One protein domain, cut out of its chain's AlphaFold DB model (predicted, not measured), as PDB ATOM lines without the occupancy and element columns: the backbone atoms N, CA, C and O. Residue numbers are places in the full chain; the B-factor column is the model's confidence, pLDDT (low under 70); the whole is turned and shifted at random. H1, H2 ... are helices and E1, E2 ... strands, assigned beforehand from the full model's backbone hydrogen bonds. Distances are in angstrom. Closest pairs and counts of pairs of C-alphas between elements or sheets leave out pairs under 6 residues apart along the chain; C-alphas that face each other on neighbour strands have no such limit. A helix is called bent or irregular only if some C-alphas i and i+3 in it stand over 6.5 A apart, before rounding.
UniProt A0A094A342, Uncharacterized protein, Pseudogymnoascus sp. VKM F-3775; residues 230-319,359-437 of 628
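AT A GLANCE: This is residues 230 to 319 and 359 to 437 of the 628 residues of an uncharacterized protein of Pseudogymnoascus sp. VKM F-3775 (UniProt A0A094A342). Four long helices, H1 to H4, make an up-and-down bundle, each running against the one before it; H5 crosses H3 and H4, and short H6 and H7 lie at one end. A small antiparallel hairpin, E1 and E2, comes between H1 and H2. The 169 printed residues, with seven named helices and two named strands in the order H1 E1 E2 H2 H3 H4 H5 H6 H7, are mostly helix and compact: radius of gyration of the C-alphas 17.6 A, spans 57 by 39 by 29 A.

HOW THE PARTS SIT: Start at H1, residues 230 to 247, only just irregular: C-alphas 242 and 245 are 6.54 A apart. In the hairpin of E1, residues 252 to 254, and E2, residues 257 to 259, find N 252 and O 259 within hydrogen-bond range, 2.9 A. H2, residues 263 to 283, touches residues 240 to 247 of H1 alone, with residues 265 to 273 alone, at a shallow tilt of 30 degrees, opposite ways; closest are the C-alphas of Val 247 and Gln 266, 4.5 A. H3 is residues 288 to 310. The hub, H4, residues 364 to 386, only just touches H3, with 3 pairs of C-alphas within 8 A, the closest Tyr 310 and Cys 365, 7.6 A. H5, residues 395 to 415, touches H4 with residues 398 to 406 alone, at a steep tilt of 46 degrees; closest are the C-alphas of Cys 370 and Lys 402, 5.8 A. H6, residues 417 to 422, is close to but not clearly touching H7, residues 428 to 437: the closest C-alphas, Ile 420 and Ala 430, are 7.2 A apart. Each O i to N i+4 pair is within hydrogen-bond range in H2, H3, H5 and H6, against 12 of 14 in H1, 16 of 19 in H4 and 5 of 6 in H7.

IN THESE COORDINATES: Find C-alpha 230 at (258.457, 273.098, 392.839), where H1 begins its 25.7 A; H3 runs 32.7 A and H4 31.6 A. H7 ends at C-alpha 437, (240.197, 257.968, 360.333).

THE WHOLE: Residues 320 to 358 are not printed; C-alphas 319 and 359 are 26.0 A apart. Of the links printed whole, none is long. Look for pLDDT under 70 at residues 255 to 256, 316 to 319, 359 to 361 and 390 to 391.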
ATOM      1  N   GLU A 230     258.636 273.970 394.013       88.88
ATOM      2  CA  GLU A 230     258.457 273.098 392.839       88.88
ATOM      3  C   GLU A 230     258.203 271.630 393.210       88.88
ATOM      4  O   GLU A 230     257.394 270.974 392.570       88.88
ATOM      5  N   SER A 231     258.774 271.149 394.315       87.69
ATOM      6  CA  SER A 231     258.551 269.792 394.838       87.69
ATOM      7  C   SER A 231     257.086 269.478 395.159       87.69
ATOM      8  O   SER A 231     256.653 268.330 395.067       87.69
ATOM      9  N   VAL A 232     256.295 270.490 395.535       89.50
ATOM     10  CA  VAL A 232     254.849 270.331 395.749       89.50
ATOM     11  C   VAL A 232     254.153 270.124 394.406       89.50
ATOM     12  O   VAL A 232     253.242 269.310 394.310       89.50
ATOM     13  N   TRP A 233     254.591 270.820 393.358       90.69
ATOM     14  CA  TRP A 233     254.045 270.633 392.016       90.69
ATOM     15  C   TRP A 233     254.425 269.274 391.428       90.69
ATOM     16  O   TRP A 233     253.543 268.607 390.907       90.69
ATOM     17  N   GLU A 234     255.663 268.813 391.619       91.31
ATOM     18  CA  GLU A 234     256.093 267.445 391.266       91.31
ATOM     19  C   GLU A 234     255.235 266.383 391.981       91.31
ATOM     20  O   GLU A 234     254.855 265.364 391.410       91.31
ATOM     21  N   THR A 235     254.865 266.650 393.235       91.44
ATOM     22  CA  THR A 235     253.971 265.793 394.023       91.44
ATOM     23  C   THR A 235     252.545 265.765 393.466       91.44
ATOM     24  O   THR A 235     251.935 264.698 393.381       91.44
ATOM     25  N   VAL A 236     252.005 266.925 393.081       92.62
ATOM     26  CA  VAL A 236     250.683 267.024 392.445       92.62
ATOM     27  C   VAL A 236     250.693 266.320 391.089       92.62
ATOM     28  O   VAL A 236     249.783 265.547 390.805       92.62
ATOM     29  N   GLU A 237     251.730 266.530 390.279       93.62
ATOM     30  CA  GLU A 237     251.921 265.854 388.996       93.62
ATOM     31  C   GLU A 237     251.957 264.331 389.166       93.62
ATOM     32  O   GLU A 237     251.258 263.609 388.453       93.62
ATOM     33  N   TRP A 238     252.720 263.833 390.144       93.62
ATOM     34  CA  TRP A 238     252.770 262.411 390.470       93.62
ATOM     35  C   TRP A 238     251.386 261.861 390.831       93.62
ATOM     36  O   TRP A 238     250.983 260.821 390.314       93.62
ATOM     37  N   TYR A 239     250.632 262.574 391.669       93.38
ATOM     38  CA  TYR A 239     249.302 262.148 392.097       93.38
ATOM     39  C   TYR A 239     248.299 262.109 390.939       93.38
ATOM     40  O   TYR A 239     247.554 261.145 390.773       93.38
ATOM     41  N   VAL A 240     248.301 263.146 390.100       94.56
ATOM     42  CA  VAL A 240     247.439 263.243 388.917       94.56
ATOM     43  C   VAL A 240     247.759 262.114 387.927       94.56
ATOM     44  O   VAL A 240     246.842 261.451 387.441       94.56
ATOM     45  N   ASN A 241     249.042 261.829 387.684       94.75
ATOM     46  CA  ASN A 241     249.477 260.716 386.834       94.75
ATOM     47  C   ASN A 241     249.224 259.330 387.452       94.75
ATOM     48  O   ASN A 241     249.181 258.341 386.721       94.75
ATOM     49  N   LEU A 242     249.043 259.238 388.771       92.50
ATOM     50  CA  LEU A 242     248.675 258.000 389.453       92.50
ATOM     51  C   LEU A 242     247.170 257.720 389.357       92.50
ATOM     52  O   LEU A 242     246.782 256.602 389.018       92.50
ATOM     53  N   GLU A 243     246.331 258.712 389.662       93.56
ATOM     54  CA  GLU A 243     244.882 258.517 389.807       93.56
ATOM     55  C   GLU A 243     244.136 258.582 388.464       93.56
ATOM     56  O   GLU A 243     243.250 257.762 388.228       93.56
ATOM     57  N   ILE A 244     244.495 259.488 387.540       95.88
ATOM     58  CA  ILE A 244     243.762 259.643 386.264       95.88
ATOM     59  C   ILE A 244     243.694 258.341 385.450       95.88
ATOM     60  O   ILE A 244     242.596 257.993 385.009       95.88
ATOM     61  N   PRO A 245     244.791 257.577 385.260       94.56
ATOM     62  CA  PRO A 245     244.714 256.319 384.525       94.56
ATOM     63  C   PRO A 245     243.766 255.301 385.173       94.56
ATOM     64  O   PRO A 245     243.133 254.522 384.463       94.56
ATOM     65  N   ILE A 246     243.645 255.315 386.506       93.12
ATOM     66  CA  ILE A 246     242.722 254.441 387.242       93.12
ATOM     67  C   ILE A 246     241.293 254.840 386.923       93.12
ATOM     68  O   ILE A 246     240.520 253.994 386.488       93.12
ATOM     69  N   VAL A 247     240.969 256.127 387.078       93.94
ATOM     70  CA  VAL A 247     239.624 256.661 386.822       93.94
ATOM     71  C   VAL A 247     239.188 256.403 385.383       93.94
ATOM     72  O   VAL A 247     238.048 256.028 385.139       93.94
ATOM     73  N   LEU A 248     240.105 256.553 384.429       93.88
ATOM     74  CA  LEU A 248     239.849 256.337 383.005       93.88
ATOM     75  C   LEU A 248     239.881 254.862 382.574       93.88
ATOM     76  O   LEU A 248     239.794 254.570 381.378       93.88
ATOM     77  N   ALA A 249     240.007 253.933 383.521       91.75
ATOM     78  CA  ALA A 249     240.067 252.499 383.277       91.75
ATOM     79  C   ALA A 249     241.178 252.066 382.299       91.75
ATOM     80  O   ALA A 249     241.010 251.114 381.533       91.75
ATOM     81  N   VAL A 250     242.323 252.755 382.328       90.25
ATOM     82  CA  VAL A 250     243.482 252.430 381.489       90.25
ATOM     83  C   VAL A 250     243.999 251.034 381.858       90.25
ATOM     84  O   VAL A 250     244.341 250.809 383.024       90.25
ATOM     85  N   PRO A 251     244.079 250.088 380.900       87.19
ATOM     86  CA  PRO A 251     244.599 248.755 381.172       87.19
ATOM     87  C   PRO A 251     246.050 248.812 381.649       87.19
ATOM     88  O   PRO A 251     246.888 249.487 381.046       87.19
ATOM     89  N   ARG A 252     246.354 248.070 382.713       85.00
ATOM     90  CA  ARG A 252     247.719 247.880 383.210       85.00
ATOM     91  C   ARG A 252     248.249 246.547 382.717       85.00
ATOM     92  O   ARG A 252     247.515 245.561 382.712       85.00
ATOM     93  N   ASP A 253     249.515 246.522 382.327       78.44
ATOM     94  CA  ASP A 253     250.207 245.276 382.026       78.44
ATOM     95  C   ASP A 253     250.808 244.719 383.320       78.44
ATOM     96  O   ASP A 253     251.689 245.337 383.922       78.44
ATOM     97  N   VAL A 254     250.281 243.586 383.778       76.50
ATOM     98  CA  VAL A 254     250.794 242.849 384.934       76.50
ATOM     99  C   VAL A 254     251.159 241.454 384.443       76.50
ATOM    100  O   VAL A 254     250.286 240.683 384.049       76.50
ATOM    101  N   ASP A 255     252.458 241.151 384.416       69.12
ATOM    102  CA  ASP A 255     253.003 239.863 383.965       69.12
ATOM    103  C   ASP A 255     252.526 239.433 382.557       69.12
ATOM    104  O   ASP A 255     252.264 238.257 382.300       69.12
ATOM    105  N   GLY A 256     252.385 240.388 381.630       69.38
ATOM    106  CA  GLY A 256     251.915 240.144 380.261       69.38
ATOM    107  C   GLY A 256     250.393 240.020 380.134       69.38
ATOM    108  O   GLY A 256     249.886 239.775 379.036       69.38
ATOM    109  N   THR A 257     249.656 240.170 381.239       72.00
ATOM    110  CA  THR A 257     248.192 240.155 381.269       72.00
ATOM    111  C   THR A 257     247.661 241.574 381.436       72.00
ATOM    112  O   THR A 257     248.003 242.281 382.382       72.00
ATOM    113  N   ARG A 258     246.774 241.986 380.524       77.12
ATOM    114  CA  ARG A 258     246.109 243.292 380.581       77.12
ATOM    115  C   ARG A 258     244.951 243.242 381.570       77.12
ATOM    116  O   ARG A 258     243.956 242.562 381.324       77.12
ATOM    117  N   ILE A 259     245.082 243.969 382.674       80.56
ATOM    118  CA  ILE A 259     244.072 244.049 383.731       80.56
ATOM    119  C   ILE A 259     243.478 245.457 383.729       80.56
ATOM    120  O   ILE A 259     244.195 246.449 383.872       80.56
ATOM    121  N   SER A 260     242.159 245.543 383.562       79.44
ATOM    122  CA  SER A 260     241.412 246.787 383.759       79.44
ATOM    123  C   SER A 260     241.086 246.966 385.246       79.44
ATOM    124  O   SER A 260     240.719 245.981 385.892       79.44
ATOM    125  N   PRO A 261     241.195 248.189 385.797       81.25
ATOM    126  CA  PRO A 261     240.863 248.448 387.197       81.25
ATOM    127  C   PRO A 261     239.376 248.195 387.465       81.25
ATOM    128  O   PRO A 261     238.530 248.422 386.590       81.25
ATOM    129  N   ASP A 262     239.053 247.735 388.674       87.44
ATOM    130  CA  ASP A 262     237.664 247.464 389.055       87.44
ATOM    131  C   ASP A 262     236.861 248.770 389.187       87.44
ATOM    132  O   ASP A 262     237.403 249.841 389.450       87.44
ATOM    133  N   LYS A 263     235.537 248.701 389.032       87.31
ATOM    134  CA  LYS A 263     234.654 249.871 389.144       87.31
ATOM    135  C   LYS A 263     234.714 250.522 390.521       87.31
ATOM    136  O   LYS A 263     234.580 251.737 390.616       87.31
ATOM    137  N   MET A 264     234.889 249.724 391.575       90.12
ATOM    138  CA  MET A 264     235.051 250.253 392.929       90.12
ATOM    139  C   MET A 264     236.341 251.074 393.033       90.12
ATOM    140  O   MET A 264     236.308 252.205 393.503       90.12
ATOM    141  N   GLU A 265     237.445 250.561 392.483       90.12
ATOM    142  CA  GLU A 265     238.724 251.277 392.439       90.12
ATOM    143  C   GLU A 265     238.639 252.564 391.606       90.12
ATOM    144  O   GLU A 265     239.214 253.579 391.995       90.12
ATOM    145  N   GLN A 266     237.894 252.544 390.492       90.94
ATOM    146  CA  GLN A 266     237.652 253.719 389.647       90.94
ATOM    147  C   GLN A 266     236.911 254.828 390.403       90.94
ATOM    148  O   GLN A 266     237.342 255.981 390.375       90.94
ATOM    149  N   GLU A 267     235.811 254.503 391.090       91.88
ATOM    150  CA  GLU A 267     235.027 255.499 391.835       91.88
ATOM    151  C   GLU A 267     235.769 256.005 393.084       91.88
ATOM    152  O   GLU A 267     235.678 257.191 393.421       91.88
ATOM    153  N   ASP A 268     236.571 255.154 393.730       93.19
ATOM    154  CA  ASP A 268     237.429 255.557 394.847       93.19
ATOM    155  C   ASP A 268     238.534 256.522 394.383       93.19
ATOM    156  O   ASP A 268     238.735 257.577 394.991       93.19
ATOM    157  N   ALA A 269     239.221 256.199 393.280       93.12
ATOM    158  CA  ALA A 269     240.226 257.061 392.651       93.12
ATOM    159  C   ALA A 269     239.638 258.400 392.201       93.12
ATOM    160  O   ALA A 269     240.220 259.463 392.422       93.12
ATOM    161  N   ARG A 270     238.432 258.367 391.632       94.62
ATOM    162  CA  ARG A 270     237.708 259.560 391.201       94.62
ATOM    163  C   ARG A 270     237.377 260.461 392.383       94.62
ATOM    164  O   ARG A 270     237.636 261.659 392.327       94.62
ATOM    165  N   SER A 271     236.841 259.890 393.460       94.62
ATOM    166  CA  SER A 271     236.491 260.639 394.671       94.62
ATOM    167  C   SER A 271     237.721 261.311 395.281       94.62
ATOM    168  O   SER A 271     237.668 262.481 395.659       94.62
ATOM    169  N   ARG A 272     238.851 260.596 395.310       93.31
ATOM    170  CA  ARG A 272     240.148 261.117 395.752       93.31
ATOM    171  C   ARG A 272     240.665 262.259 394.869       93.31
ATOM    172  O   ARG A 272     241.038 263.308 395.392       93.31
ATOM    173  N   LEU A 273     240.619 262.099 393.545       94.69
ATOM    174  CA  LEU A 273     241.046 263.129 392.595       94.69
ATOM    175  C   LEU A 273     240.182 264.396 392.681       94.69
ATOM    176  O   LEU A 273     240.725 265.499 392.672       94.69
ATOM    177  N   LEU A 274     238.859 264.257 392.803       94.50
ATOM    178  CA  LEU A 274     237.946 265.396 392.955       94.50
ATOM    179  C   LEU A 274     238.158 266.119 394.288       94.50
ATOM    180  O   LEU A 274     238.212 267.348 394.309       94.50
ATOM    181  N   ALA A 275     238.347 265.374 395.381       93.06
ATOM    182  CA  ALA A 275     238.677 265.953 396.680       93.06
ATOM    183  C   ALA A 275     240.004 266.725 396.631       93.06
ATOM    184  O   ALA A 275     240.099 267.824 397.183       93.06
ATOM    185  N   LEU A 276     241.011 266.191 395.930       91.62
ATOM    186  CA  LEU A 276     242.271 266.897 395.725       91.62
ATOM    187  C   LEU A 276     242.080 268.163 394.882       91.62
ATOM    188  O   LEU A 276     242.568 269.220 395.273       91.62
ATOM    189  N   ALA A 277     241.383 268.077 393.747       92.50
ATOM    190  CA  ALA A 277     241.140 269.225 392.873       92.50
ATOM    191  C   ALA A 277     240.429 270.358 393.629       92.50
ATOM    192  O   ALA A 277     240.855 271.509 393.551       92.50
ATOM    193  N   GLN A 278     239.421 270.021 394.437       91.94
ATOM    194  CA  GLN A 278     238.720 270.981 395.285       91.94
ATOM    195  C   GLN A 278     239.634 271.575 396.369       91.94
ATOM    196  O   GLN A 278     239.630 272.786 396.586       91.94
ATOM    197  N   ALA A 279     240.455 270.756 397.035       90.50
ATOM    198  CA  ALA A 279     241.403 271.242 398.038       90.50
ATOM    199  C   ALA A 279     242.460 272.180 397.432       90.50
ATOM    200  O   ALA A 279     242.783 273.212 398.022       90.50
ATOM    201  N   LEU A 280     242.972 271.855 396.241       91.31
ATOM    202  CA  LEU A 280     243.903 272.701 395.497       91.31
ATOM    203  C   LEU A 280     243.237 274.003 395.046       91.31
ATOM    204  O   LEU A 280     243.861 275.058 395.158       91.31
ATOM    205  N   HIS A 281     241.989 273.958 394.572       90.31
ATOM    206  CA  HIS A 281     241.229 275.149 394.182       90.31
ATOM    207  C   HIS A 281     241.021 276.103 395.353       90.31
ATOM    208  O   HIS A 281     241.421 277.261 395.268       90.31
ATOM    209  N   ASN A 282     240.522 275.589 396.481       87.06
ATOM    210  CA  ASN A 282     240.276 276.381 397.689       87.06
ATOM    211  C   ASN A 282     241.530 277.131 398.153       87.06
ATOM    212  O   ASN A 282     241.446 278.259 398.621       87.06
ATOM    213  N   VAL A 283     242.703 276.520 397.991       86.19
ATOM    214  CA  VAL A 283     243.993 277.075 398.409       86.19
ATOM    215  C   VAL A 283     244.628 278.003 397.350       86.19
ATOM    216  O   VAL A 283     245.608 278.697 397.631       86.19
ATOM    217  N   GLY A 284     244.090 278.055 396.130       84.25
ATOM    218  CA  GLY A 284     244.637 278.847 395.020       84.25
ATOM    219  C   GLY A 284     245.694 278.137 394.173       84.25
ATOM    220  O   GLY A 284     246.399 278.774 393.388       84.25
ATOM    221  N   LEU A 285     245.821 276.817 394.317       87.44
ATOM    222  CA  LEU A 285     246.668 275.957 393.487       87.44
ATOM    223  C   LEU A 285     245.925 275.371 392.275       87.44
ATOM    224  O   LEU A 285     246.573 274.835 391.383       87.44
ATOM    225  N   GLY A 286     244.603 275.539 392.183       83.75
ATOM    226  CA  GLY A 286     243.766 275.093 391.056       83.75
ATOM    227  C   GLY A 286     243.897 275.899 389.751       83.75
ATOM    228  O   GLY A 286     243.122 275.697 388.820       83.75
ATOM    229  N   GLY A 287     244.850 276.832 389.666       85.12
ATOM    230  CA  GLY A 287     245.031 277.690 388.493       85.12
ATOM    231  C   GLY A 287     245.650 276.986 387.275       85.12
ATOM    232  O   GLY A 287     245.798 275.770 387.217       85.12
ATOM    233  N   GLU A 288     246.102 277.786 386.309       87.50
ATOM    234  CA  GLU A 288     246.651 277.341 385.012       87.50
ATOM    235  C   GLU A 288     247.687 276.202 385.101       87.50
ATOM    236  O   GLU A 288     247.635 275.269 384.308       87.50
ATOM    237  N   LYS A 289     248.607 276.226 386.077       89.50
ATOM    238  CA  LYS A 289     249.636 275.174 386.201       89.50
ATOM    239  C   LYS A 289     249.018 273.800 386.499       89.50
ATOM    240  O   LYS A 289     249.438 272.811 385.909       89.50
ATOM    241  N   PHE A 290     248.002 273.747 387.366       92.00
ATOM    242  CA  PHE A 290     247.242 272.523 387.629       92.00
ATOM    243  C   PHE A 290     246.479 272.055 386.392       92.00
ATOM    244  O   PHE A 290     246.539 270.877 386.050       92.00
ATOM    245  N   GLN A 291     245.835 272.980 385.681       91.44
ATOM    246  CA  GLN A 291     245.099 272.667 384.455       91.44
ATOM    247  C   GLN A 291     246.003 272.075 383.368       91.44
ATOM    248  O   GLN A 291     245.600 271.123 382.705       91.44
ATOM    249  N   ILE A 292     247.228 272.592 383.213       93.00
ATOM    250  CA  ILE A 292     248.221 272.044 382.279       93.00
ATOM    251  C   ILE A 292     248.596 270.612 382.674       93.00
ATOM    252  O   ILE A 292     248.467 269.718 381.844       93.00
ATOM    253  N   MET A 293     248.968 270.368 383.937       94.25
ATOM    254  CA  MET A 293     249.319 269.014 384.400       94.25
ATOM    255  C   MET A 293     248.148 268.034 384.250       94.25
ATOM    256  O   MET A 293     248.331 266.900 383.813       94.25
ATOM    257  N   PHE A 294     246.926 268.474 384.561       94.94
ATOM    258  CA  PHE A 294     245.714 267.685 384.350       94.94
ATOM    259  C   PHE A 294     245.513 267.352 382.865       94.94
ATOM    260  O   PHE A 294     245.279 266.195 382.518       94.94
ATOM    261  N   ALA A 295     245.648 268.338 381.975       94.12
ATOM    262  CA  ALA A 295     245.509 268.143 380.537       94.12
ATOM    263  C   ALA A 295     246.588 267.204 379.968       94.12
ATOM    264  O   ALA A 295     246.270 266.332 379.159       94.12
ATOM    265  N   GLU A 296     247.841 267.331 380.409       95.88
ATOM    266  CA  GLU A 296     248.951 266.457 380.011       95.88
ATOM    267  C   GLU A 296     248.742 265.012 380.480       95.88
ATOM    268  O   GLU A 296     248.957 264.069 379.709       95.88
ATOM    269  N   ALA A 297     248.249 264.819 381.705       96.25
ATOM    270  CA  ALA A 297     247.939 263.501 382.243       96.25
ATOM    271  C   ALA A 297     246.720 262.857 381.557       96.25
ATOM    272  O   ALA A 297     246.765 261.676 381.202       96.25
ATOM    273  N   MET A 298     245.660 263.626 381.280       95.88
ATOM    274  CA  MET A 298     244.519 263.188 380.461       95.88
ATOM    275  C   MET A 298     244.982 262.778 379.059       95.88
ATOM    276  O   MET A 298     244.665 261.689 378.573       95.88
ATOM    277  N   ASN A 299     245.816 263.610 378.434       95.56
ATOM    278  CA  ASN A 299     246.411 263.343 377.134       95.56
ATOM    279  C   ASN A 299     247.236 262.047 377.152       95.56
ATOM    280  O   ASN A 299     247.044 261.187 376.299       95.56
ATOM    281  N   THR A 300     248.107 261.850 378.135       96.12
ATOM    282  CA  THR A 300     248.917 260.628 378.256       96.12
ATOM    283  C   THR A 300     248.047 259.392 378.502       96.12
ATOM    284  O   THR A 300     248.273 258.334 377.906       96.12
ATOM    285  N   SER A 301     246.994 259.535 379.306       95.19
ATOM    286  CA  SER A 301     246.061 258.453 379.634       95.19
ATOM    287  C   SER A 301     245.224 258.019 378.437       95.19
ATOM    288  O   SER A 301     245.060 256.823 378.228       95.19
ATOM    289  N   MET A 302     244.766 258.945 377.587       95.88
ATOM    290  CA  MET A 302     244.071 258.585 376.343       95.88
ATOM    291  C   MET A 302     244.977 257.796 375.394       95.88
ATOM    292  O   MET A 302     244.524 256.829 374.784       95.88
ATOM    293  N   SER A 303     246.263 258.150 375.285       95.19
ATOM    294  CA  SER A 303     247.208 257.357 374.489       95.19
ATOM    295  C   SER A 303     247.351 255.971 375.103       95.19
ATOM    296  O   SER A 303     247.117 254.976 374.425       95.19
ATOM    297  N   SER A 304     247.645 255.905 376.399       93.62
ATOM    298  CA  SER A 304     247.830 254.645 377.123       93.62
ATOM    299  C   SER A 304     246.597 253.741 377.051       93.62
ATOM    300  O   SER A 304     246.743 252.537 376.877       93.62
ATOM    301  N   TYR A 305     245.386 254.304 377.094       94.12
ATOM    302  CA  TYR A 305     244.140 253.567 376.900       94.12
ATOM    303  C   TYR A 305     244.047 252.971 375.495       94.12
ATOM    304  O   TYR A 305     243.761 251.784 375.349       94.12
ATOM    305  N   VAL A 306     244.317 253.772 374.456       93.81
ATOM    306  CA  VAL A 306     244.249 253.315 373.062       93.81
ATOM    307  C   VAL A 306     245.277 252.212 372.798       93.81
ATOM    308  O   VAL A 306     244.913 251.147 372.299       93.81
ATOM    309  N   TYR A 307     246.537 252.425 373.183       91.50
ATOM    310  CA  TYR A 307     247.592 251.417 373.046       91.50
ATOM    311  C   TYR A 307     247.292 250.175 373.897       91.50
ATOM    312  O   TYR A 307     247.355 249.056 373.396       91.50
ATOM    313  N   GLY A 308     246.896 250.350 375.157       88.81
ATOM    314  CA  GLY A 308     246.597 249.249 376.071       88.81
ATOM    315  C   GLY A 308     245.386 248.415 375.654       88.81
ATOM    316  O   GLY A 308     245.377 247.208 375.868       88.81
ATOM    317  N   THR A 309     244.377 249.011 375.022       89.25
ATOM    318  CA  THR A 309     243.134 248.305 374.670       89.25
ATOM    319  C   THR A 309     243.201 247.680 373.281       89.25
ATOM    320  O   THR A 309     242.831 246.521 373.110       89.25
ATOM    321  N   TYR A 310     243.702 248.418 372.287       90.50
ATOM    322  CA  TYR A 310     243.526 248.053 370.879       90.50
ATOM    323  C   TYR A 310     244.775 247.474 370.216       90.50
ATOM    324  O   TYR A 310     244.663 246.877 369.144       90.50
ATOM    325  N   GLN A 311     245.963 247.612 370.812       89.06
ATOM    326  CA  GLN A 311     247.198 247.096 370.212       89.06
ATOM    327  C   GLN A 311     247.104 245.581 369.997       89.06
ATOM    328  O   GLN A 311     246.784 244.847 370.939       89.06
ATOM    329  N   ARG A 312     247.415 245.143 368.768       85.19
ATOM    330  CA  ARG A 312     247.329 243.760 368.258       85.19
ATOM    331  C   ARG A 312     245.940 243.112 368.307       85.19
ATOM    332  O   ARG A 312     245.818 241.900 368.143       85.19
ATOM    333  N   VAL A 313     244.885 243.899 368.506       84.38
ATOM    334  CA  VAL A 313     243.494 243.440 368.422       84.38
ATOM    335  C   VAL A 313     242.947 243.843 367.055       84.38
ATOM    336  O   VAL A 313     242.629 245.013 366.852       84.38
ATOM    337  N   TRP A 314     242.884 242.895 366.112       83.62
ATOM    338  CA  TRP A 314     242.472 243.159 364.719       83.62
ATOM    339  C   TRP A 314     241.193 242.435 364.273       83.62
ATOM    340  O   TRP A 314     240.659 242.747 363.210       83.62
ATOM    341  N   LYS A 315     240.713 241.469 365.066       72.00
ATOM    342  CA  LYS A 315     239.491 240.705 364.788       72.00
ATOM    343  C   LYS A 315     238.276 241.349 365.448       72.00
ATOM    344  O   LYS A 315     238.356 241.749 366.606       72.00
ATOM    345  N   ASP A 316     237.128 241.262 364.782       56.12
ATOM    346  CA  ASP A 316     235.805 241.563 365.349       56.12
ATOM    347  C   ASP A 316     235.287 240.481 366.318       56.12
ATOM    348  O   ASP A 316     234.080 240.357 366.540       56.12
ATOM    349  N   GLU A 317     236.167 239.664 366.909       46.00
ATOM    350  CA  GLU A 317     235.708 238.687 367.893       46.00
ATOM    351  C   GLU A 317     235.122 239.416 369.117       46.00
ATOM    352  O   GLU A 317     235.669 240.425 369.588       46.00
ATOM    353  N   PRO A 318     233.979 238.944 369.647       40.53
ATOM    354  CA  PRO A 318     233.432 239.488 370.874       40.53
ATOM    355  C   PRO A 318     234.478 239.296 371.969       40.53
ATOM    356  O   PRO A 318     234.803 238.168 372.340       40.53
ATOM    357  N   SER A 319     234.990 240.399 372.520       38.03
ATOM    358  CA  SER A 319     235.567 240.337 373.854       38.03
ATOM    359  C   SER A 319     234.502 239.697 374.751       38.03
ATOM    360  O   SER A 319     233.324 240.069 374.643       38.03
ATOM    361  N   HIS A 359     230.120 256.604 353.609       46.09
ATOM    362  CA  HIS A 359     228.912 255.931 354.126       46.09
ATOM    363  C   HIS A 359     229.143 254.500 354.683       46.09
ATOM    364  O   HIS A 359     228.233 253.673 354.708       46.09
ATOM    365  N   SER A 360     230.356 254.172 355.132       56.75
ATOM    366  CA  SER A 360     230.682 252.896 355.765       56.75
ATOM    367  C   SER A 360     230.380 252.944 357.261       56.75
ATOM    368  O   SER A 360     230.822 253.867 357.946       56.75
ATOM    369  N   LYS A 361     229.690 251.919 357.775       65.69
ATOM    370  CA  LYS A 361     229.429 251.752 359.212       65.69
ATOM    371  C   LYS A 361     230.747 251.855 360.006       65.69
ATOM    372  O   LYS A 361     231.724 251.221 359.600       65.69
ATOM    373  N   PRO A 362     230.798 252.637 361.102       71.44
ATOM    374  CA  PRO A 362     232.000 252.748 361.921       71.44
ATOM    375  C   PRO A 362     232.351 251.387 362.522       71.44
ATOM    376  O   PRO A 362     231.463 250.606 362.874       71.44
ATOM    377  N   SER A 363     233.648 251.106 362.656       83.50
ATOM    378  CA  SER A 363     234.102 249.864 363.279       83.50
ATOM    379  C   SER A 363     233.655 249.785 364.743       83.50
ATOM    380  O   SER A 363     233.348 250.792 365.402       83.50
ATOM    381  N   ARG A 364     233.647 248.568 365.290       84.50
ATOM    382  CA  ARG A 364     233.337 248.356 366.704       84.50
ATOM    383  C   ARG A 364     234.334 249.077 367.615       84.50
ATOM    384  O   ARG A 364     233.899 249.755 368.538       84.50
ATOM    385  N   CYS A 365     235.637 248.995 367.336       89.00
ATOM    386  CA  CYS A 365     236.658 249.665 368.149       89.00
ATOM    387  C   CYS A 365     236.490 251.188 368.144       89.00
ATOM    388  O   CYS A 365     236.629 251.815 369.191       89.00
ATOM    389  N   VAL A 366     236.128 251.787 367.005       89.88
ATOM    390  CA  VAL A 366     235.828 253.224 366.919       89.88
ATOM    391  C   VAL A 366     234.583 253.570 367.732       89.88
ATOM    392  O   VAL A 366     234.590 254.545 368.480       89.88
ATOM    393  N   THR A 367     233.536 252.747 367.651       90.12
ATOM    394  CA  THR A 367     232.298 252.947 368.420       90.12
ATOM    395  C   THR A 367     232.548 252.847 369.929       90.12
ATOM    396  O   THR A 367     232.134 253.731 370.683       90.12
ATOM    397  N   ASP A 368     233.269 251.814 370.367       90.69
ATOM    398  CA  ASP A 368     233.632 251.583 371.768       90.69
ATOM    399  C   ASP A 368     234.551 252.705 372.289       90.69
ATOM    400  O   ASP A 368     234.359 253.216 373.394       90.69
ATOM    401  N   LEU A 369     235.501 253.174 371.469       93.25
ATOM    402  CA  LEU A 369     236.377 254.299 371.799       93.25
ATOM    403  C   LEU A 369     235.611 255.620 371.915       93.25
ATOM    404  O   LEU A 369     235.846 256.385 372.853       93.25
ATOM    405  N   CYS A 370     234.674 255.900 371.008       93.12
ATOM    406  CA  CYS A 370     233.810 257.074 371.107       93.12
ATOM    407  C   CYS A 370     232.934 257.022 372.364       93.12
ATOM    408  O   CYS A 370     232.801 258.039 373.045       93.12
ATOM    409  N   ALA A 371     232.386 255.850 372.700       92.38
ATOM    410  CA  ALA A 371     231.598 255.657 373.911       92.38
ATOM    411  C   ALA A 371     232.439 255.861 375.181       92.38
ATOM    412  O   ALA A 371     231.980 256.523 376.108       92.38
ATOM    413  N   TRP A 372     233.669 255.347 375.226       94.75
ATOM    414  CA  TRP A 372     234.595 255.591 376.335       94.75
ATOM    415  C   TRP A 372     234.983 257.074 376.445       94.75
ATOM    416  O   TRP A 372     234.969 257.645 377.536       94.75
ATOM    417  N   THR A 373     235.250 257.729 375.309       95.00
ATOM    418  CA  THR A 373     235.601 259.158 375.274       95.00
ATOM    419  C   THR A 373     234.459 260.014 375.828       95.00
ATOM    420  O   THR A 373     234.692 260.968 376.562       95.00
ATOM    421  N   GLU A 374     233.215 259.667 375.508       92.38
ATOM    422  CA  GLU A 374     232.032 260.396 375.971       92.38
ATOM    423  C   GLU A 374     231.686 260.110 377.438       92.38
ATOM    424  O   GLU A 374     231.419 261.038 378.199       92.38
ATOM    425  N   ASN A 375     231.704 258.844 377.858       90.94
ATOM    426  CA  ASN A 375     231.194 258.456 379.175       90.94
ATOM    427  C   ASN A 375     232.234 258.538 380.299       90.94
ATOM    428  O   ASN A 375     231.853 258.779 381.444       90.94
ATOM    429  N   GLU A 376     233.516 258.337 379.987       92.12
ATOM    430  CA  GLU A 376     234.589 258.282 380.986       92.12
ATOM    431  C   GLU A 376     235.510 259.505 380.855       92.12
ATOM    432  O   GLU A 376     235.622 260.300 381.789       92.12
ATOM    433  N   TYR A 377     236.100 259.728 379.673       94.69
ATOM    434  CA  TYR A 377     237.074 260.810 379.461       94.69
ATOM    435  C   TYR A 377     236.459 262.208 379.615       94.69
ATOM    436  O   TYR A 377     236.923 263.018 380.420       94.69
ATOM    437  N   ALA A 378     235.386 262.491 378.872       93.19
ATOM    438  CA  ALA A 378     234.707 263.781 378.920       93.19
ATOM    439  C   ALA A 378     234.060 264.031 380.285       93.19
ATOM    440  O   ALA A 378     234.135 265.139 380.812       93.19
ATOM    441  N   ARG A 379     233.473 262.990 380.888       93.00
ATOM    442  CA  ARG A 379     232.876 263.076 382.221       93.00
ATOM    443  C   ARG A 379     233.909 263.495 383.267       93.00
ATOM    444  O   ARG A 379     233.633 264.408 384.039       93.00
ATOM    445  N   LEU A 380     235.092 262.879 383.264       93.81
ATOM    446  CA  LEU A 380     236.168 263.251 384.181       93.81
ATOM    447  C   LEU A 380     236.639 264.693 383.960       93.81
ATOM    448  O   LEU A 380     236.811 265.436 384.926       93.81
ATOM    449  N   ALA A 381     236.815 265.099 382.698       93.06
ATOM    450  CA  ALA A 381     237.206 266.464 382.360       93.06
ATOM    451  C   ALA A 381     236.201 267.492 382.901       93.06
ATOM    452  O   ALA A 381     236.602 268.451 383.553       93.06
ATOM    453  N   VAL A 382     234.902 267.270 382.681       92.31
ATOM    454  CA  VAL A 382     233.835 268.163 383.159       92.31
ATOM    455  C   VAL A 382     233.810 268.226 384.682       92.31
ATOM    456  O   VAL A 382     233.751 269.314 385.247       92.31
ATOM    457  N   GLU A 383     233.879 267.082 385.360       91.94
ATOM    458  CA  GLU A 383     233.814 267.051 386.819       91.94
ATOM    459  C   GLU A 383     235.008 267.765 387.459       91.94
ATOM    460  O   GLU A 383     234.796 268.577 388.354       91.94
ATOM    461  N   VAL A 384     236.236 267.551 386.976       91.94
ATOM    462  CA  VAL A 384     237.419 268.250 387.508       91.94
ATOM    463  C   VAL A 384     237.365 269.744 387.189       91.94
ATOM    464  O   VAL A 384     237.566 270.553 388.089       91.94
ATOM    465  N   LEU A 385     237.043 270.136 385.953       90.25
ATOM    466  CA  LEU A 385     236.980 271.553 385.566       90.25
ATOM    467  C   LEU A 385     235.869 272.312 386.304       90.25
ATOM    468  O   LEU A 385     236.068 273.475 386.656       90.25
ATOM    469  N   SER A 386     234.753 271.644 386.617       88.94
ATOM    470  CA  SER A 386     233.673 272.221 387.428       88.94
ATOM    471  C   SER A 386     234.100 272.554 388.861       88.94
ATOM    472  O   SER A 386     233.513 273.440 389.470       88.94
ATOM    473  N   GLN A 387     235.134 271.888 389.395       87.38
ATOM    474  CA  GLN A 387     235.692 272.211 390.714       87.38
ATOM    475  C   GLN A 387     236.633 273.422 390.690       87.38
ATOM    476  O   GLN A 387     236.945 273.951 391.749       87.38
ATOM    477  N   LEU A 388     237.119 273.834 389.514       84.44
ATOM    478  CA  LEU A 388     238.138 274.880 389.363       84.44
ATOM    479  C   LEU A 388     237.551 276.244 388.965       84.44
ATOM    480  O   LEU A 388     238.295 277.096 388.472       84.44
ATOM    481  N   ASP A 389     236.225 276.421 389.058       72.19
ATOM    482  CA  ASP A 389     235.475 277.569 388.508       72.19
ATOM    483  C   ASP A 389     235.887 277.924 387.061       72.19
ATOM    484  O   ASP A 389     235.859 279.080 386.631       72.19
ATOM    485  N   SER A 390     236.350 276.917 386.315       65.88
ATOM    486  CA  SER A 390     236.958 277.067 384.998       65.88
ATOM    487  C   SER A 390     235.932 276.846 383.888       65.88
ATOM    488  O   SER A 390     234.861 276.290 384.113       65.88
ATOM    489  N   THR A 391     236.275 277.328 382.691       65.81
ATOM    490  CA  THR A 391     235.444 277.415 381.481       65.81
ATOM    491  C   THR A 391     234.478 276.244 381.289       65.81
ATOM    492  O   THR A 391     234.878 275.081 381.366       65.81
ATOM    493  N   GLU A 392     233.223 276.556 380.956       77.00
ATOM    494  CA  GLU A 392     232.231 275.560 380.550       77.00
ATOM    495  C   GLU A 392     232.749 274.751 379.350       77.00
ATOM    496  O   GLU A 392     233.130 275.310 378.319       77.00
ATOM    497  N   VAL A 393     232.774 273.424 379.488       81.00
ATOM    498  CA  VAL A 393     233.165 272.507 378.411       81.00
ATOM    499  C   VAL A 393     232.076 272.514 377.342       81.00
ATOM    500  O   VAL A 393     230.928 272.153 377.613       81.00
ATOM    501  N   ALA A 394     232.428 272.895 376.115       85.25
ATOM    502  CA  ALA A 394     231.479 272.936 375.013       85.25
ATOM    503  C   ALA A 394     231.322 271.557 374.355       85.25
ATOM    504  O   ALA A 394     232.249 270.746 374.322       85.25
ATOM    505  N   TYR A 395     230.175 271.315 373.710       83.38
ATOM    506  CA  TYR A 395     229.971 270.114 372.884       83.38
ATOM    507  C   TYR A 395     231.033 269.960 371.782       83.38
ATOM    508  O   TYR A 395     231.419 268.840 371.452       83.38
ATOM    509  N   SER A 396     231.573 271.069 371.265       88.44
ATOM    510  CA  SER A 396     232.671 271.048 370.291       88.44
ATOM    511  C   SER A 396     233.963 270.443 370.840       88.44
ATOM    512  O   SER A 396     234.787 269.956 370.073       88.44
ATOM    513  N   ASP A 397     234.183 270.488 372.155       89.75
ATOM    514  CA  ASP A 397     235.384 269.907 372.758       89.75
ATOM    515  C   ASP A 397     235.274 268.385 372.841       89.75
ATOM    516  O   ASP A 397     236.257 267.692 372.584       89.75
ATOM    517  N   LEU A 398     234.063 267.856 373.055       91.06
ATOM    518  CA  LEU A 398     233.794 266.422 372.952       91.06
ATOM    519  C   LEU A 398     234.078 265.891 371.540       91.06
ATOM    520  O   LEU A 398     234.681 264.826 371.401       91.06
ATOM    521  N   GLU A 399     233.680 266.622 370.497       90.06
ATOM    522  CA  GLU A 399     233.990 266.251 369.109       90.06
ATOM    523  C   GLU A 399     235.503 266.217 368.867       90.06
ATOM    524  O   GLU A 399     236.020 265.209 368.384       90.06
ATOM    525  N   LYS A 400     236.242 267.243 369.316       91.75
ATOM    526  CA  LYS A 400     237.714 267.260 369.239       91.75
ATOM    527  C   LYS A 400     238.348 266.098 370.003       91.75
ATOM    528  O   LYS A 400     239.321 265.514 369.533       91.75
ATOM    529  N   TRP A 401     237.834 265.744 371.183       93.94
ATOM    530  CA  TRP A 401     238.336 264.605 371.957       93.94
ATOM    531  C   TRP A 401     238.095 263.278 371.236       93.94
ATOM    532  O   TRP A 401     239.004 262.447 371.189       93.94
ATOM    533  N   LYS A 402     236.922 263.099 370.611       92.81
ATOM    534  CA  LYS A 402     236.624 261.931 369.767       92.81
ATOM    535  C   LYS A 402     237.570 261.869 368.563       92.81
ATOM    536  O   LYS A 402     238.164 260.822 368.318       92.81
ATOM    537  N   GLU A 403     237.782 262.982 367.863       90.88
ATOM    538  CA  GLU A 403     238.728 263.063 366.741       90.88
ATOM    539  C   GLU A 403     240.171 262.757 367.164       90.88
ATOM    540  O   GLU A 403     240.884 262.038 366.460       90.88
ATOM    541  N   MET A 404     240.611 263.254 368.326       92.94
ATOM    542  CA  MET A 404     241.937 262.943 368.869       92.94
ATOM    543  C   MET A 404     242.084 261.461 369.216       92.94
ATOM    544  O   MET A 404     243.121 260.871 368.905       92.94
ATOM    545  N   ALA A 405     241.063 260.852 369.822       94.12
ATOM    546  CA  ALA A 405     241.062 259.432 370.153       94.12
ATOM    547  C   ALA A 405     241.125 258.559 368.885       94.12
ATOM    548  O   ALA A 405     242.000 257.698 368.773       94.12
ATOM    549  N   ILE A 406     240.275 258.844 367.890       92.06
ATOM    550  CA  ILE A 406     240.275 258.167 366.581       92.06
ATOM    551  C   ILE A 406     241.622 258.360 365.874       92.06
ATOM    552  O   ILE A 406     242.194 257.411 365.344       92.06
ATOM    553  N   GLY A 407     242.177 259.574 365.915       92.38
ATOM    554  CA  GLY A 407     243.485 259.874 365.342       92.38
ATOM    555  C   GLY A 407     244.614 259.032 365.943       92.38
ATOM    556  O   GLY A 407     245.496 258.597 365.208       92.38
ATOM    557  N   ARG A 408     244.578 258.752 367.251       93.94
ATOM    558  CA  ARG A 408     245.563 257.880 367.917       93.94
ATOM    559  C   ARG A 408     245.388 256.420 367.554       93.94
ATOM    560  O   ARG A 408     246.388 255.746 367.318       93.94
ATOM    561  N   LEU A 409     244.142 255.951 367.478       93.62
ATOM    562  CA  LEU A 409     243.846 254.603 367.001       93.62
ATOM    563  C   LEU A 409     244.389 254.421 365.579       93.62
ATOM    564  O   LEU A 409     245.066 253.438 365.302       93.62
ATOM    565  N   ALA A 410     244.197 255.412 364.708       92.81
ATOM    566  CA  ALA A 410     244.725 255.384 363.351       92.81
ATOM    567  C   ALA A 410     246.259 255.354 363.302       92.81
ATOM    568  O   ALA A 410     246.827 254.581 362.532       92.81
ATOM    569  N   SER A 411     246.941 256.145 364.137       93.88
ATOM    570  CA  SER A 411     248.407 256.113 364.238       93.88
ATOM    571  C   SER A 411     248.919 254.748 364.704       93.88
ATOM    572  O   SER A 411     249.871 254.222 364.129       93.88
ATOM    573  N   LEU A 412     248.259 254.139 365.697       94.50
ATOM    574  CA  LEU A 412     248.555 252.777 366.150       94.50
ATOM    575  C   LEU A 412     248.374 251.764 365.009       94.50
ATOM    576  O   LEU A 412     249.294 251.014 364.695       94.50
ATOM    577  N   ARG A 413     247.223 251.782 364.335       94.06
ATOM    578  CA  ARG A 413     246.932 250.889 363.206       94.06
ATOM    579  C   ARG A 413     247.879 251.083 362.027       94.06
ATOM    580  O   ARG A 413     248.249 250.108 361.392       94.06
ATOM    581  N   THR A 414     248.330 252.310 361.780       94.75
ATOM    582  CA  THR A 414     249.342 252.603 360.754       94.75
ATOM    583  C   THR A 414     250.677 251.943 361.103       94.75
ATOM    584  O   THR A 414     251.292 251.341 360.228       94.75
ATOM    585  N   SER A 415     251.094 251.975 362.375       94.44
ATOM    586  CA  SER A 415     252.312 251.272 362.814       94.44
ATOM    587  C   SER A 415     252.189 249.744 362.766       94.44
ATOM    588  O   SER A 415     253.182 249.055 362.582       94.44
ATOM    589  N   GLU A 416     250.973 249.208 362.885       94.62
ATOM    590  CA  GLU A 416     250.691 247.769 362.790       94.62
ATOM    591  C   GLU A 416     250.345 247.315 361.361       94.62
ATOM    592  O   GLU A 416     250.114 246.127 361.137       94.62
ATOM    593  N   LEU A 417     250.283 248.230 360.384       95.19
ATOM    594  CA  LEU A 417     249.663 247.966 359.083       95.19
ATOM    595  C   LEU A 417     250.342 246.828 358.322       95.19
ATOM    596  O   LEU A 417     249.654 246.010 357.726       95.19
ATOM    597  N   PHE A 418     251.672 246.734 358.370       95.19
ATOM    598  CA  PHE A 418     252.391 245.615 357.758       95.19
ATOM    599  C   PHE A 418     251.921 244.269 358.317       95.19
ATOM    600  O   PHE A 418     251.604 243.353 357.561       95.19
ATOM    601  N   ASP A 419     251.819 244.162 359.639       93.88
ATOM    602  CA  ASP A 419     251.384 242.934 360.291       93.88
ATOM    603  C   ASP A 419     249.898 242.648 360.033       93.88
ATOM    604  O   ASP A 419     249.536 241.494 359.803       93.88
ATOM    605  N   ILE A 420     249.052 243.682 359.983       93.06
ATOM    606  CA  ILE A 420     247.634 243.566 359.606       93.06
ATOM    607  C   ILE A 420     247.497 242.987 358.189       93.06
ATOM    608  O   ILE A 420     246.709 242.064 357.981       93.06
ATOM    609  N   VAL A 421     248.284 243.494 357.232       93.44
ATOM    610  CA  VAL A 421     248.292 243.032 355.834       93.44
ATOM    611  C   VAL A 421     248.743 241.576 355.744       93.44
ATOM    612  O   VAL A 421     248.075 240.770 355.106       93.44
ATOM    613  N   VAL A 422     249.829 241.202 356.426       91.38
ATOM    614  CA  VAL A 422     250.352 239.822 356.409       91.38
ATOM    615  C   VAL A 422     249.342 238.803 356.958       91.38
ATOM    616  O   VAL A 422     249.332 237.658 356.514       91.38
ATOM    617  N   HIS A 423     248.474 239.201 357.893       88.50
ATOM    618  CA  HIS A 423     247.458 238.326 358.495       88.50
ATOM    619  C   HIS A 423     246.062 238.456 357.858       88.50
ATOM    620  O   HIS A 423     245.079 237.955 358.418       88.50
ATOM    621  N   TRP A 424     245.942 239.120 356.705       86.19
ATOM    622  CA  TRP A 424     244.689 239.205 355.954       86.19
ATOM    623  C   TRP A 424     244.135 237.800 355.624       86.19
ATOM    624  O   TRP A 424     244.917 236.923 355.257       86.19
ATOM    625  N   PRO A 425     242.815 237.528 355.755       83.94
ATOM    626  CA  PRO A 425     241.697 238.440 356.055       83.94
ATOM    627  C   PRO A 425     241.362 238.605 357.547       83.94
ATOM    628  O   PRO A 425     240.428 239.323 357.897       83.94
ATOM    629  N   ASN A 426     242.113 237.979 358.457       80.19
ATOM    630  CA  ASN A 426     241.816 238.034 359.895       80.19
ATOM    631  C   ASN A 426     241.993 239.440 360.503       80.19
ATOM    632  O   ASN A 426     241.521 239.684 361.610       80.19
ATOM    633  N   GLY A 427     242.673 240.348 359.796       77.69
ATOM    634  CA  GLY A 427     242.880 241.743 360.189       77.69
ATOM    635  C   GLY A 427     241.819 242.741 359.702       77.69
ATOM    636  O   GLY A 427     242.069 243.941 359.761       77.69
ATOM    637  N   GLY A 428     240.668 242.283 359.194       81.56
ATOM    638  CA  GLY A 428     239.642 243.143 358.581       81.56
ATOM    639  C   GLY A 428     239.154 244.306 359.455       81.56
ATOM    640  O   GLY A 428     239.127 245.442 358.985       81.56
ATOM    641  N   GLY A 429     238.880 244.069 360.742       84.38
ATOM    642  CA  GLY A 429     238.387 245.118 361.648       84.38
ATOM    643  C   GLY A 429     239.391 246.262 361.851       84.38
ATOM    644  O   GLY A 429     239.016 247.427 361.958       84.38
ATOM    645  N   ALA A 430     240.693 245.963 361.800       88.44
ATOM    646  CA  ALA A 430     241.749 246.974 361.854       88.44
ATOM    647  C   ALA A 430     241.805 247.857 360.589       88.44
ATOM    648  O   ALA A 430     242.193 249.025 360.665       88.44
ATOM    649  N   ILE A 431     241.401 247.321 359.434       90.31
ATOM    650  CA  ILE A 431     241.246 248.093 358.193       90.31
ATOM    651  C   ILE A 431     239.996 248.980 358.268       90.31
ATOM    652  O   ILE A 431     240.048 250.139 357.851       90.31
ATOM    653  N   ASP A 432     238.908 248.486 358.861       87.00
ATOM    654  CA  ASP A 432     237.708 249.287 359.123       87.00
ATOM    655  C   ASP A 432     238.006 250.468 360.067       87.00
ATOM    656  O   ASP A 432     237.564 251.588 359.798       87.00
ATOM    657  N   ASP A 433     238.817 250.256 361.115       89.62
ATOM    658  CA  ASP A 433     239.308 251.325 362.000       89.62
ATOM    659  C   ASP A 433     239.999 252.436 361.190       89.62
ATOM    660  O   ASP A 433     239.670 253.619 361.320       89.62
ATOM    661  N   LEU A 434     240.941 252.060 360.317       90.62
ATOM    662  CA  LEU A 434     241.684 253.000 359.476       90.62
ATOM    663  C   LEU A 434     240.770 253.751 358.502       90.62
ATOM    664  O   LEU A 434     240.941 254.958 358.316       90.62
ATOM    665  N   ARG A 435     239.760 253.089 357.928       86.56
ATOM    666  CA  ARG A 435     238.824 253.721 356.984       86.56
ATOM    667  C   ARG A 435     238.089 254.912 357.599       86.56
ATOM    668  O   ARG A 435     237.892 255.921 356.926       86.56
ATOM    669  N   THR A 436     237.722 254.824 358.878       81.62
ATOM    670  CA  THR A 436     237.038 255.928 359.578       81.62
ATOM    671  C   THR A 436     237.935 257.143 359.822       81.62
ATOM    672  O   THR A 436     237.441 258.264 359.923       81.62
ATOM    673  N   ALA A 437     239.254 256.943 359.900       82.50
ATOM    674  CA  ALA A 437     240.197 257.968 360.333       82.50
ATOM    675  C   ALA A 437     240.996 258.614 359.191       82.50
ATOM    676  O   ALA A 437     241.435 259.760 359.310       82.50
TER     677      ALA A 437